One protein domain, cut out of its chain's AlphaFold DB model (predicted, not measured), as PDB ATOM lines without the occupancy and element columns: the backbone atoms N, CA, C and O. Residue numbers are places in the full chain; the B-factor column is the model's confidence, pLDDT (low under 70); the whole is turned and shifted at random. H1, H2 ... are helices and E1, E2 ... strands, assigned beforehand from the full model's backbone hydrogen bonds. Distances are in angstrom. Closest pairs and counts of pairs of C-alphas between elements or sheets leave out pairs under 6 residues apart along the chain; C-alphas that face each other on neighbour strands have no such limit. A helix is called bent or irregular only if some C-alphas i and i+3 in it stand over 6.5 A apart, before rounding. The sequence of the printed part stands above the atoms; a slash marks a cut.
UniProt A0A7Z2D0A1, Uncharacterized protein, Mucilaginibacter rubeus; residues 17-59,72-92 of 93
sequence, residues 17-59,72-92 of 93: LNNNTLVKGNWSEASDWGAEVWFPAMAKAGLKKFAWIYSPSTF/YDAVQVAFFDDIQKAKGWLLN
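What this domain is: This is residues 17 to 59 and 72 to 92 of the 93 residues of an uncharacterized protein of Mucilaginibacter rubeus (UniProt A0A7Z2D0A1). A small, three-stranded parallel sheet has H2 packed along one of its faces, while H1 stands off from the sheet, away from H2, and only grazes it with residues 39 to 43. The 64 printed residues hold, in chain order, E1, H1, E2, E3 and H2; the sheet's order is E1 E2 E3, and the class is mixed, helices and strands. The whole is compact, with a radius of gyration of the C-alphas of 12.1 A, and flat, spanning 31 by 27 by 13 A.

How they stand to each other: E1, residues 17 to 19, is an edge strand, parallel at 12 degrees to the inner strand E2, residues 49 to 53; N 18 and O 51 are 2.8 A apart, within hydrogen-bond range. H1, residues 28 to 44, comes between them along the chain: a strand-helix-strand unit, two parallel neighbour strands with a helix between, its crossover right-handed. H1 has a kink of 31 degrees near residue 37 and is only just irregular, with C-alphas 36 and 39 6.9 A apart. The other edge strand, E3, residues 76 to 80, is parallel to E2 at 19 degrees, with N 80 and O 52 2.8 A apart. H2, residues 83 to 91, is on the sheet at a height of 8.5 A and runs along the strands, at 1 degrees to E2 on the local plane. It lies over E2, where 7 of its 9 C-alphas fall; 2 fall on E3, only just too few to lie over that strand as well. The closest C-alphas of E2 and H2, those of Ala 51 and Ala 86, are 5.8 A apart. H1 and H2 are apart. Every O i to N i+4 pair is within hydrogen-bond range in H2, and 11 of 13 in H1.

Where its parts are: E1 begins at C-alpha 17, (41.825, -43.445, 29.004). H1 is 23.9 A long, E2 13.4 A, E3 13.3 A and H2 12.3 A, ending at C-alpha 91, (38.464, -47.831, 38.355).

The domain as a whole: The C-alphas of Gly 25 and Asn 92 are farthest apart, 32.4 A. Residues 60 to 71 are not printed, and C-alphas 59 and 72 are 22.9 A apart across this cut. Of the links printed whole, none is long. Confidence is under 70 at residues 23 to 31, 55 to 59 and 72 to 74.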
ATOM      1  N   LEU A  17      41.096 -42.395  29.716       86.69
ATOM      2  CA  LEU A  17      41.825 -43.445  29.004       86.69
ATOM      3  C   LEU A  17      42.142 -42.945  27.591       86.69
ATOM      4  O   LEU A  17      41.234 -42.810  26.772       86.69
ATOM      5  N   ASN A  18      43.416 -42.716  27.294       84.75
ATOM      6  CA  ASN A  18      43.877 -42.391  25.951       84.75
ATOM      7  C   ASN A  18      44.371 -43.659  25.244       84.75
ATOM      8  O   ASN A  18      45.392 -44.225  25.634       84.75
ATOM      9  N   ASN A  19      43.638 -44.130  24.233       81.88
ATOM     10  CA  ASN A  19      43.962 -45.363  23.517       81.88
ATOM     11  C   ASN A  19      44.633 -45.074  22.167       81.88
ATOM     12  O   ASN A  19      43.942 -44.808  21.184       81.88
ATOM     13  N   ASN A  20      45.961 -45.207  22.103       76.56
ATOM     14  CA  ASN A  20      46.718 -44.940  20.881       76.56
ATOM     15  C   ASN A  20      47.054 -46.198  20.066       76.56
ATOM     16  O   ASN A  20      47.871 -46.110  19.155       76.56
ATOM     17  N   THR A  21      46.441 -47.359  20.316       73.06
ATOM     18  CA  THR A  21      46.811 -48.620  19.630       73.06
ATOM     19  C   THR A  21      46.715 -48.567  18.104       73.06
ATOM     20  O   THR A  21      47.429 -49.298  17.422       73.06
ATOM     21  N   LEU A  22      45.857 -47.701  17.557       75.12
ATOM     22  CA  LEU A  22      45.657 -47.532  16.113       75.12
ATOM     23  C   LEU A  22      46.452 -46.368  15.503       75.12
ATOM     24  O   LEU A  22      46.378 -46.155  14.292       75.12
ATOM     25  N   VAL A  23      47.203 -45.615  16.310       68.75
ATOM     26  CA  VAL A  23      48.041 -44.515  15.819       68.75
ATOM     27  C   VAL A  23      49.218 -45.103  15.039       68.75
ATOM     28  O   VAL A  23      49.976 -45.923  15.556       68.75
ATOM     29  N   LYS A  24      49.354 -44.684  13.778       64.19
ATOM     30  CA  LYS A  24      50.419 -45.104  12.860       64.19
ATOM     31  C   LYS A  24      51.333 -43.910  12.573       64.19
ATOM     32  O   LYS A  24      50.839 -42.873  12.141       64.19
ATOM     33  N   GLY A  25      52.643 -44.069  12.761       62.44
ATOM     34  CA  GLY A  25      53.654 -43.060  12.408       62.44
ATOM     35  C   GLY A  25      54.343 -42.403  13.609       62.44
ATOM     36  O   GLY A  25      54.041 -42.700  14.764       62.44
ATOM     37  N   ASN A  26      55.308 -41.519  13.329       57.75
ATOM     38  CA  ASN A  26      56.145 -40.875  14.344       57.75
ATOM     39  C   ASN A  26      55.369 -39.741  15.039       57.75
ATOM     40  O   ASN A  26      55.416 -38.587  14.633       57.75
ATOM     41  N   TRP A  27      54.592 -40.091  16.061       64.56
ATOM     42  CA  TRP A  27      53.675 -39.188  16.770       64.56
ATOM     43  C   TRP A  27      54.352 -38.433  17.931       64.56
ATOM     44  O   TRP A  27      53.742 -38.194  18.977       64.56
ATOM     45  N   SER A  28      55.636 -38.095  17.773       62.12
ATOM     46  CA  SER A  28      56.443 -37.443  18.810       62.12
ATOM     47  C   SER A  28      55.949 -36.030  19.128       62.12
ATOM     48  O   SER A  28      55.835 -35.684  20.294       62.12
ATOM     49  N   GLU A  29      55.526 -35.249  18.133       65.12
ATOM     50  CA  GLU A  29      55.054 -33.872  18.368       65.12
ATOM     51  C   GLU A  29      53.742 -33.810  19.167       65.12
ATOM     52  O   GLU A  29      53.586 -32.990  20.068       65.12
ATOM     53  N   ALA A  30      52.792 -34.704  18.883       67.94
ATOM     54  CA  ALA A  30      51.545 -34.786  19.648       67.94
ATOM     55  C   ALA A  30      51.781 -35.287  21.081       67.94
ATOM     56  O   ALA A  30      51.074 -34.908  22.016       67.94
ATOM     57  N   SER A  31      52.802 -36.126  21.244       68.81
ATOM     58  CA  SER A  31      53.279 -36.601  22.536       68.81
ATOM     59  C   SER A  31      53.878 -35.458  23.368       68.81
ATOM     60  O   SER A  31      53.532 -35.311  24.544       68.81
ATOM     61  N   ASP A  32      54.689 -34.602  22.742       71.94
ATOM     62  CA  ASP A  32      55.282 -33.414  23.366       71.94
ATOM     63  C   ASP A  32      54.209 -32.376  23.731       71.94
ATOM     64  O   ASP A  32      54.154 -31.916  24.871       71.94
ATOM     65  N   TRP A  33      53.262 -32.095  22.827       78.12
ATOM     66  CA  TRP A  33      52.118 -31.222  23.122       78.12
ATOM     67  C   TRP A  33      51.262 -31.745  24.285       78.12
ATOM     68  O   TRP A  33      50.804 -30.975  25.135       78.12
ATOM     69  N   GLY A  34      51.068 -33.066  24.352       73.69
ATOM     70  CA  GLY A  34      50.380 -33.714  25.461       73.69
ATOM     71  C   GLY A  34      51.035 -33.378  26.802       73.69
ATOM     72  O   GLY A  34      50.346 -32.940  27.727       73.69
ATOM     73  N   ALA A  35      52.362 -33.527  26.876       71.50
ATOM     74  CA  ALA A  35      53.183 -33.225  28.051       71.50
ATOM     75  C   ALA A  35      53.182 -31.736  28.429       71.50
ATOM     76  O   ALA A  35      53.033 -31.406  29.604       71.50
ATOM     77  N   GLU A  36      53.342 -30.848  27.450       71.75
ATOM     78  CA  GLU A  36      53.603 -29.424  27.696       71.75
ATOM     79  C   GLU A  36      52.338 -28.572  27.832       71.75
ATOM     80  O   GLU A  36      52.382 -27.516  28.463       71.75
ATOM     81  N   VAL A  37      51.205 -29.016  27.275       77.81
ATOM     82  CA  VAL A  37      49.968 -28.218  27.214       77.81
ATOM     83  C   VAL A  37      48.787 -28.952  27.838       77.81
ATOM     84  O   VAL A  37      48.127 -28.428  28.741       77.81
ATOM     85  N   TRP A  38      48.501 -30.167  27.366       78.81
ATOM     86  CA  TRP A  38      47.256 -30.855  27.704       78.81
ATOM     87  C   TRP A  38      47.219 -31.326  29.161       78.81
ATOM     88  O   TRP A  38      46.276 -31.006  29.888       78.81
ATOM     89  N   PHE A  39      48.255 -32.034  29.618       75.56
ATOM     90  CA  PHE A  39      48.358 -32.475  31.011       75.56
ATOM     91  C   PHE A  39      48.275 -31.312  32.015       75.56
ATOM     92  O   PHE A  39      47.462 -31.419  32.938       75.56
ATOM     93  N   PRO A  40      49.010 -30.191  31.841       75.81
ATOM     94  CA  PRO A  40      48.859 -29.009  32.693       75.81
ATOM     95  C   PRO A  40      47.420 -28.498  32.791       75.81
ATOM     96  O   PRO A  40      46.924 -28.206  33.882       75.81
ATOM     97  N   ALA A  41      46.737 -28.383  31.650       81.31
ATOM     98  CA  ALA A  41      45.372 -27.871  31.600       81.31
ATOM     99  C   ALA A  41      44.397 -28.811  32.322       81.31
ATOM    100  O   ALA A  41      43.552 -28.364  33.101       81.31
ATOM    101  N   MET A  42      44.550 -30.119  32.121       77.88
ATOM    102  CA  MET A  42      43.683 -31.123  32.730       77.88
ATOM    103  C   MET A  42      43.933 -31.295  34.229       77.88
ATOM    104  O   MET A  42      42.977 -31.480  34.984       77.88
ATOM    105  N   ALA A  43      45.185 -31.173  34.679       76.19
ATOM    106  CA  ALA A  43      45.530 -31.136  36.098       76.19
ATOM    107  C   ALA A  43      44.808 -29.982  36.808       76.19
ATOM    108  O   ALA A  43      44.113 -30.196  37.802       76.19
ATOM    109  N   LYS A  44      44.877 -28.772  36.232       79.19
ATOM    110  CA  LYS A  44      44.175 -27.576  36.734       79.19
ATOM    111  C   LYS A  44      42.655 -27.728  36.704       79.19
ATOM    112  O   LYS A  44      41.973 -27.226  37.593       79.19
ATOM    113  N   ALA A  45      42.125 -28.459  35.724       81.12
ATOM    114  CA  ALA A  45      40.707 -28.805  35.650       81.12
ATOM    115  C   ALA A  45      40.279 -29.887  36.664       81.12
ATOM    116  O   ALA A  45      39.089 -30.181  36.763       81.12
ATOM    117  N   GLY A  46      41.213 -30.457  37.435       78.75
ATOM    118  CA  GLY A  46      40.944 -31.390  38.530       78.75
ATOM    119  C   GLY A  46      41.121 -32.870  38.189       78.75
ATOM    120  O   GLY A  46      40.743 -33.710  39.011       78.75
ATOM    121  N   LEU A  47      41.679 -33.209  37.019       82.38
ATOM    122  CA  LEU A  47      41.957 -34.596  36.635       82.38
ATOM    123  C   LEU A  47      42.743 -35.316  37.741       82.38
ATOM    124  O   LEU A  47      43.616 -34.732  38.371       82.38
ATOM    125  N   LYS A  48      42.411 -36.586  37.995       81.06
ATOM    126  CA  LYS A  48      43.049 -37.386  39.058       81.06
ATOM    127  C   LYS A  48      43.814 -38.589  38.539       81.06
ATOM    128  O   LYS A  48      44.845 -38.937  39.101       81.06
ATOM    129  N   LYS A  49      43.308 -39.226  37.482       84.06
ATOM    130  CA  LYS A  49      43.926 -40.403  36.873       84.06
ATOM    131  C   LYS A  49      43.864 -40.318  35.357       84.06
ATOM    132  O   LYS A  49      42.797 -40.078  34.787       84.06
ATOM    133  N   PHE A  50      45.004 -40.557  34.728       84.62
ATOM    134  CA  PHE A  50      45.147 -40.656  33.288       84.62
ATOM    135  C   PHE A  50      45.869 -41.953  32.939       84.62
ATOM    136  O   PHE A  50      46.986 -42.188  33.398       84.62
ATOM    137  N   ALA A  51      45.237 -42.784  32.118       87.00
ATOM    138  CA  ALA A  51      45.853 -43.984  31.584       87.00
ATOM    139  C   ALA A  51      46.136 -43.811  30.091       87.00
ATOM    140  O   ALA A  51      45.240 -43.473  29.315       87.00
ATOM    141  N   TRP A  52      47.372 -44.082  29.693       84.06
ATOM    142  CA  TRP A  52      47.822 -44.031  28.306       84.06
ATOM    143  C   TRP A  52      48.059 -45.450  27.783       84.06
ATOM    144  O   TRP A  52      48.838 -46.187  28.379       84.06
ATOM    145  N   ILE A  53      47.452 -45.830  26.654       83.50
ATOM    146  CA  ILE A  53      47.790 -47.070  25.939       83.50
ATOM    147  C   ILE A  53      48.784 -46.759  24.831       83.50
ATOM    148  O   ILE A  53      48.482 -45.943  23.955       83.50
ATOM    149  N   TYR A  54      49.967 -47.369  24.872       73.00
ATOM    150  CA  TYR A  54      50.992 -47.150  23.852       73.00
ATOM    151  C   TYR A  54      50.490 -47.548  22.457       73.00
ATOM    152  O   TYR A  54      49.745 -48.517  22.297       73.00
ATOM    153  N   SER A  55      50.941 -46.820  21.430       65.75
ATOM    154  CA  SER A  55      50.898 -47.367  20.073       65.75
ATOM    155  C   SER A  55      52.107 -48.289  19.873       65.75
ATOM    156  O   SER A  55      53.172 -48.015  20.436       65.75
ATOM    157  N   PRO A  56      52.007 -49.314  19.010       57.62
ATOM    158  CA  PRO A  56      53.150 -50.152  18.634       57.62
ATOM    159  C   PRO A  56      54.326 -49.365  18.030       57.62
ATOM    160  O   PRO A  56      55.454 -49.844  18.029       57.62
ATOM    161  N   SER A  57      54.060 -48.165  17.499       54.66
ATOM    162  CA  SER A  57      55.032 -47.303  16.814       54.66
ATOM    163  C   SER A  57      55.528 -46.122  17.656       54.66
ATOM    164  O   SER A  57      56.505 -45.473  17.297       54.66
ATOM    165  N   THR A  58      54.883 -45.843  18.792       51.84
ATOM    166  CA  THR A  58      55.139 -44.662  19.625       51.84
ATOM    167  C   THR A  58      55.854 -45.094  20.898       51.84
ATOM    168  O   THR A  58      55.325 -44.979  21.999       51.84
ATOM    169  N   PHE A  59      57.087 -45.580  20.756       48.81
ATOM    170  CA  PHE A  59      58.024 -45.662  21.880       48.81
ATOM    171  C   PHE A  59      58.728 -44.309  22.076       48.81
ATOM    172  O   PHE A  59      59.944 -44.223  22.237       48.81
ATOM    173  N   TYR A  72      51.440 -31.193  39.874       53.03
ATOM    174  CA  TYR A  72      51.002 -32.396  39.167       53.03
ATOM    175  C   TYR A  72      51.002 -33.645  40.051       53.03
ATOM    176  O   TYR A  72      50.499 -34.671  39.599       53.03
ATOM    177  N   ASP A  73      51.440 -33.564  41.317       54.56
ATOM    178  CA  ASP A  73      51.219 -34.638  42.309       54.56
ATOM    179  C   ASP A  73      49.718 -34.964  42.466       54.56
ATOM    180  O   ASP A  73      49.331 -36.027  42.954       54.56
ATOM    181  N   ALA A  74      48.841 -34.062  42.008       60.81
ATOM    182  CA  ALA A  74      47.401 -34.263  41.956       60.81
ATOM    183  C   ALA A  74      46.919 -35.216  40.839       60.81
ATOM    184  O   ALA A  74      45.794 -35.719  40.951       60.81
ATOM    185  N   VAL A  75      47.713 -35.455  39.783       71.94
ATOM    186  CA  VAL A  75      47.351 -36.311  38.639       71.94
ATOM    187  C   VAL A  75      48.256 -37.534  38.600       71.94
ATOM    188  O   VAL A  75      49.435 -37.455  38.269       71.94
ATOM    189  N   GLN A  76      47.680 -38.706  38.835       78.62
ATOM    190  CA  GLN A  76      48.377 -39.961  38.588       78.62
ATOM    191  C   GLN A  76      48.338 -40.261  37.088       78.62
ATOM    192  O   GLN A  76      47.261 -40.317  36.485       78.62
ATOM    193  N   VAL A  77      49.504 -40.480  36.489       77.50
ATOM    194  CA  VAL A  77      49.643 -40.883  35.086       77.50
ATOM    195  C   VAL A  77      50.248 -42.278  35.050       77.50
ATOM    196  O   VAL A  77      51.287 -42.522  35.661       77.50
ATOM    197  N   ALA A  78      49.600 -43.195  34.340       79.81
ATOM    198  CA  ALA A  78      50.091 -44.553  34.157       79.81
ATOM    199  C   ALA A  78      50.011 -44.961  32.685       79.81
ATOM    200  O   ALA A  78      49.092 -44.579  31.956       79.81
ATOM    201  N   PHE A  79      50.983 -45.752  32.253       80.06
ATOM    202  CA  PHE A  79      51.102 -46.208  30.876       80.06
ATOM    203  C   PHE A  79      50.904 -47.721  30.806       80.06
ATOM    204  O   PHE A  79      51.380 -48.451  31.675       80.06
ATOM    205  N   PHE A  80      50.218 -48.187  29.766       83.12
ATOM    206  CA  PHE A  80      49.843 -49.584  29.590       83.12
ATOM    207  C   PHE A  80      50.009 -50.021  28.132       83.12
ATOM    208  O   PHE A  80      49.928 -49.228  27.196       83.12
ATOM    209  N   ASP A  81      50.221 -51.314  27.949       82.38
ATOM    210  CA  ASP A  81      50.118 -52.033  26.678       82.38
ATOM    211  C   ASP A  81      48.725 -52.659  26.481       82.38
ATOM    212  O   ASP A  81      48.301 -52.917  25.358       82.38
ATOM    213  N   ASP A  82      48.000 -52.861  27.583       85.06
ATOM    214  CA  ASP A  82      46.702 -53.518  27.626       85.06
ATOM    215  C   ASP A  82      45.591 -52.592  28.149       85.06
ATOM    216  O   ASP A  82      45.675 -51.981  29.221       85.06
ATOM    217  N   ILE A  83      44.494 -52.537  27.391       86.12
ATOM    218  CA  ILE A  83      43.334 -51.690  27.690       86.12
ATOM    219  C   ILE A  83      42.612 -52.140  28.969       86.12
ATOM    220  O   ILE A  83      42.069 -51.299  29.689       86.12
ATOM    221  N   GLN A  84      42.566 -53.441  29.266       89.31
ATOM    222  CA  GLN A  84      41.841 -53.954  30.432       89.31
ATOM    223  C   GLN A  84      42.578 -53.636  31.730       89.31
ATOM    224  O   GLN A  84      41.954 -53.173  32.686       89.31
ATOM    225  N   LYS A  85      43.907 -53.778  31.748       87.56
ATOM    226  CA  LYS A  85      44.752 -53.353  32.874       87.56
ATOM    227  C   LYS A  85      44.603 -51.860  33.149       87.56
ATOM    228  O   LYS A  85      44.400 -51.469  34.297       87.56
ATOM    229  N   ALA A  86      44.615 -51.041  32.097       87.62
ATOM    230  CA  ALA A  86      44.420 -49.601  32.213       87.62
ATOM    231  C   ALA A  86      43.054 -49.241  32.812       87.62
ATOM    232  O   ALA A  86      42.966 -48.434  33.736       87.62
ATOM    233  N   LYS A  87      41.980 -49.879  32.333       87.81
ATOM    234  CA  LYS A  87      40.628 -49.698  32.886       87.81
ATOM    235  C   LYS A  87      40.548 -50.122  34.349       87.81
ATOM    236  O   LYS A  87      39.988 -49.383  35.153       87.81
ATOM    237  N   GLY A  88      41.127 -51.270  34.701       89.31
ATOM    238  CA  GLY A  88      41.179 -51.742  36.086       89.31
ATOM    239  C   GLY A  88      41.877 -50.740  37.006       89.31
ATOM    240  O   GLY A  88      41.367 -50.421  38.077       89.31
ATOM    241  N   TRP A  89      42.992 -50.168  36.552       88.62
ATOM    242  CA  TRP A  89      43.722 -49.145  37.297       88.62
ATOM    243  C   TRP A  89      42.936 -47.832  37.460       88.62
ATOM    244  O   TRP A  89      42.934 -47.250  38.547       88.62
ATOM    245  N   LEU A  90      42.228 -47.385  36.415       85.75
ATOM    246  CA  LEU A  90      41.387 -46.181  36.463       85.75
ATOM    247  C   LEU A  90      40.186 -46.325  37.409       85.75
ATOM    248  O   LEU A  90      39.747 -45.333  37.989       85.75
ATOM    249  N   LEU A  91      39.639 -47.538  37.530       84.69
ATOM    250  CA  LEU A  91      38.464 -47.831  38.355       84.69
ATOM    251  C   LEU A  91      38.810 -48.137  39.815       84.69
ATOM    252  O   LEU A  91      37.950 -47.971  40.681       84.69
ATOM    253  N   ASN A  92      40.044 -48.558  40.098       79.19
ATOM    254  CA  ASN A  92      40.513 -48.714  41.469       79.19
ATOM    255  C   ASN A  92      40.603 -47.325  42.122       79.19
ATOM    256  O   ASN A  92      41.145 -46.412  41.500       79.19
TER     257      ASN A  92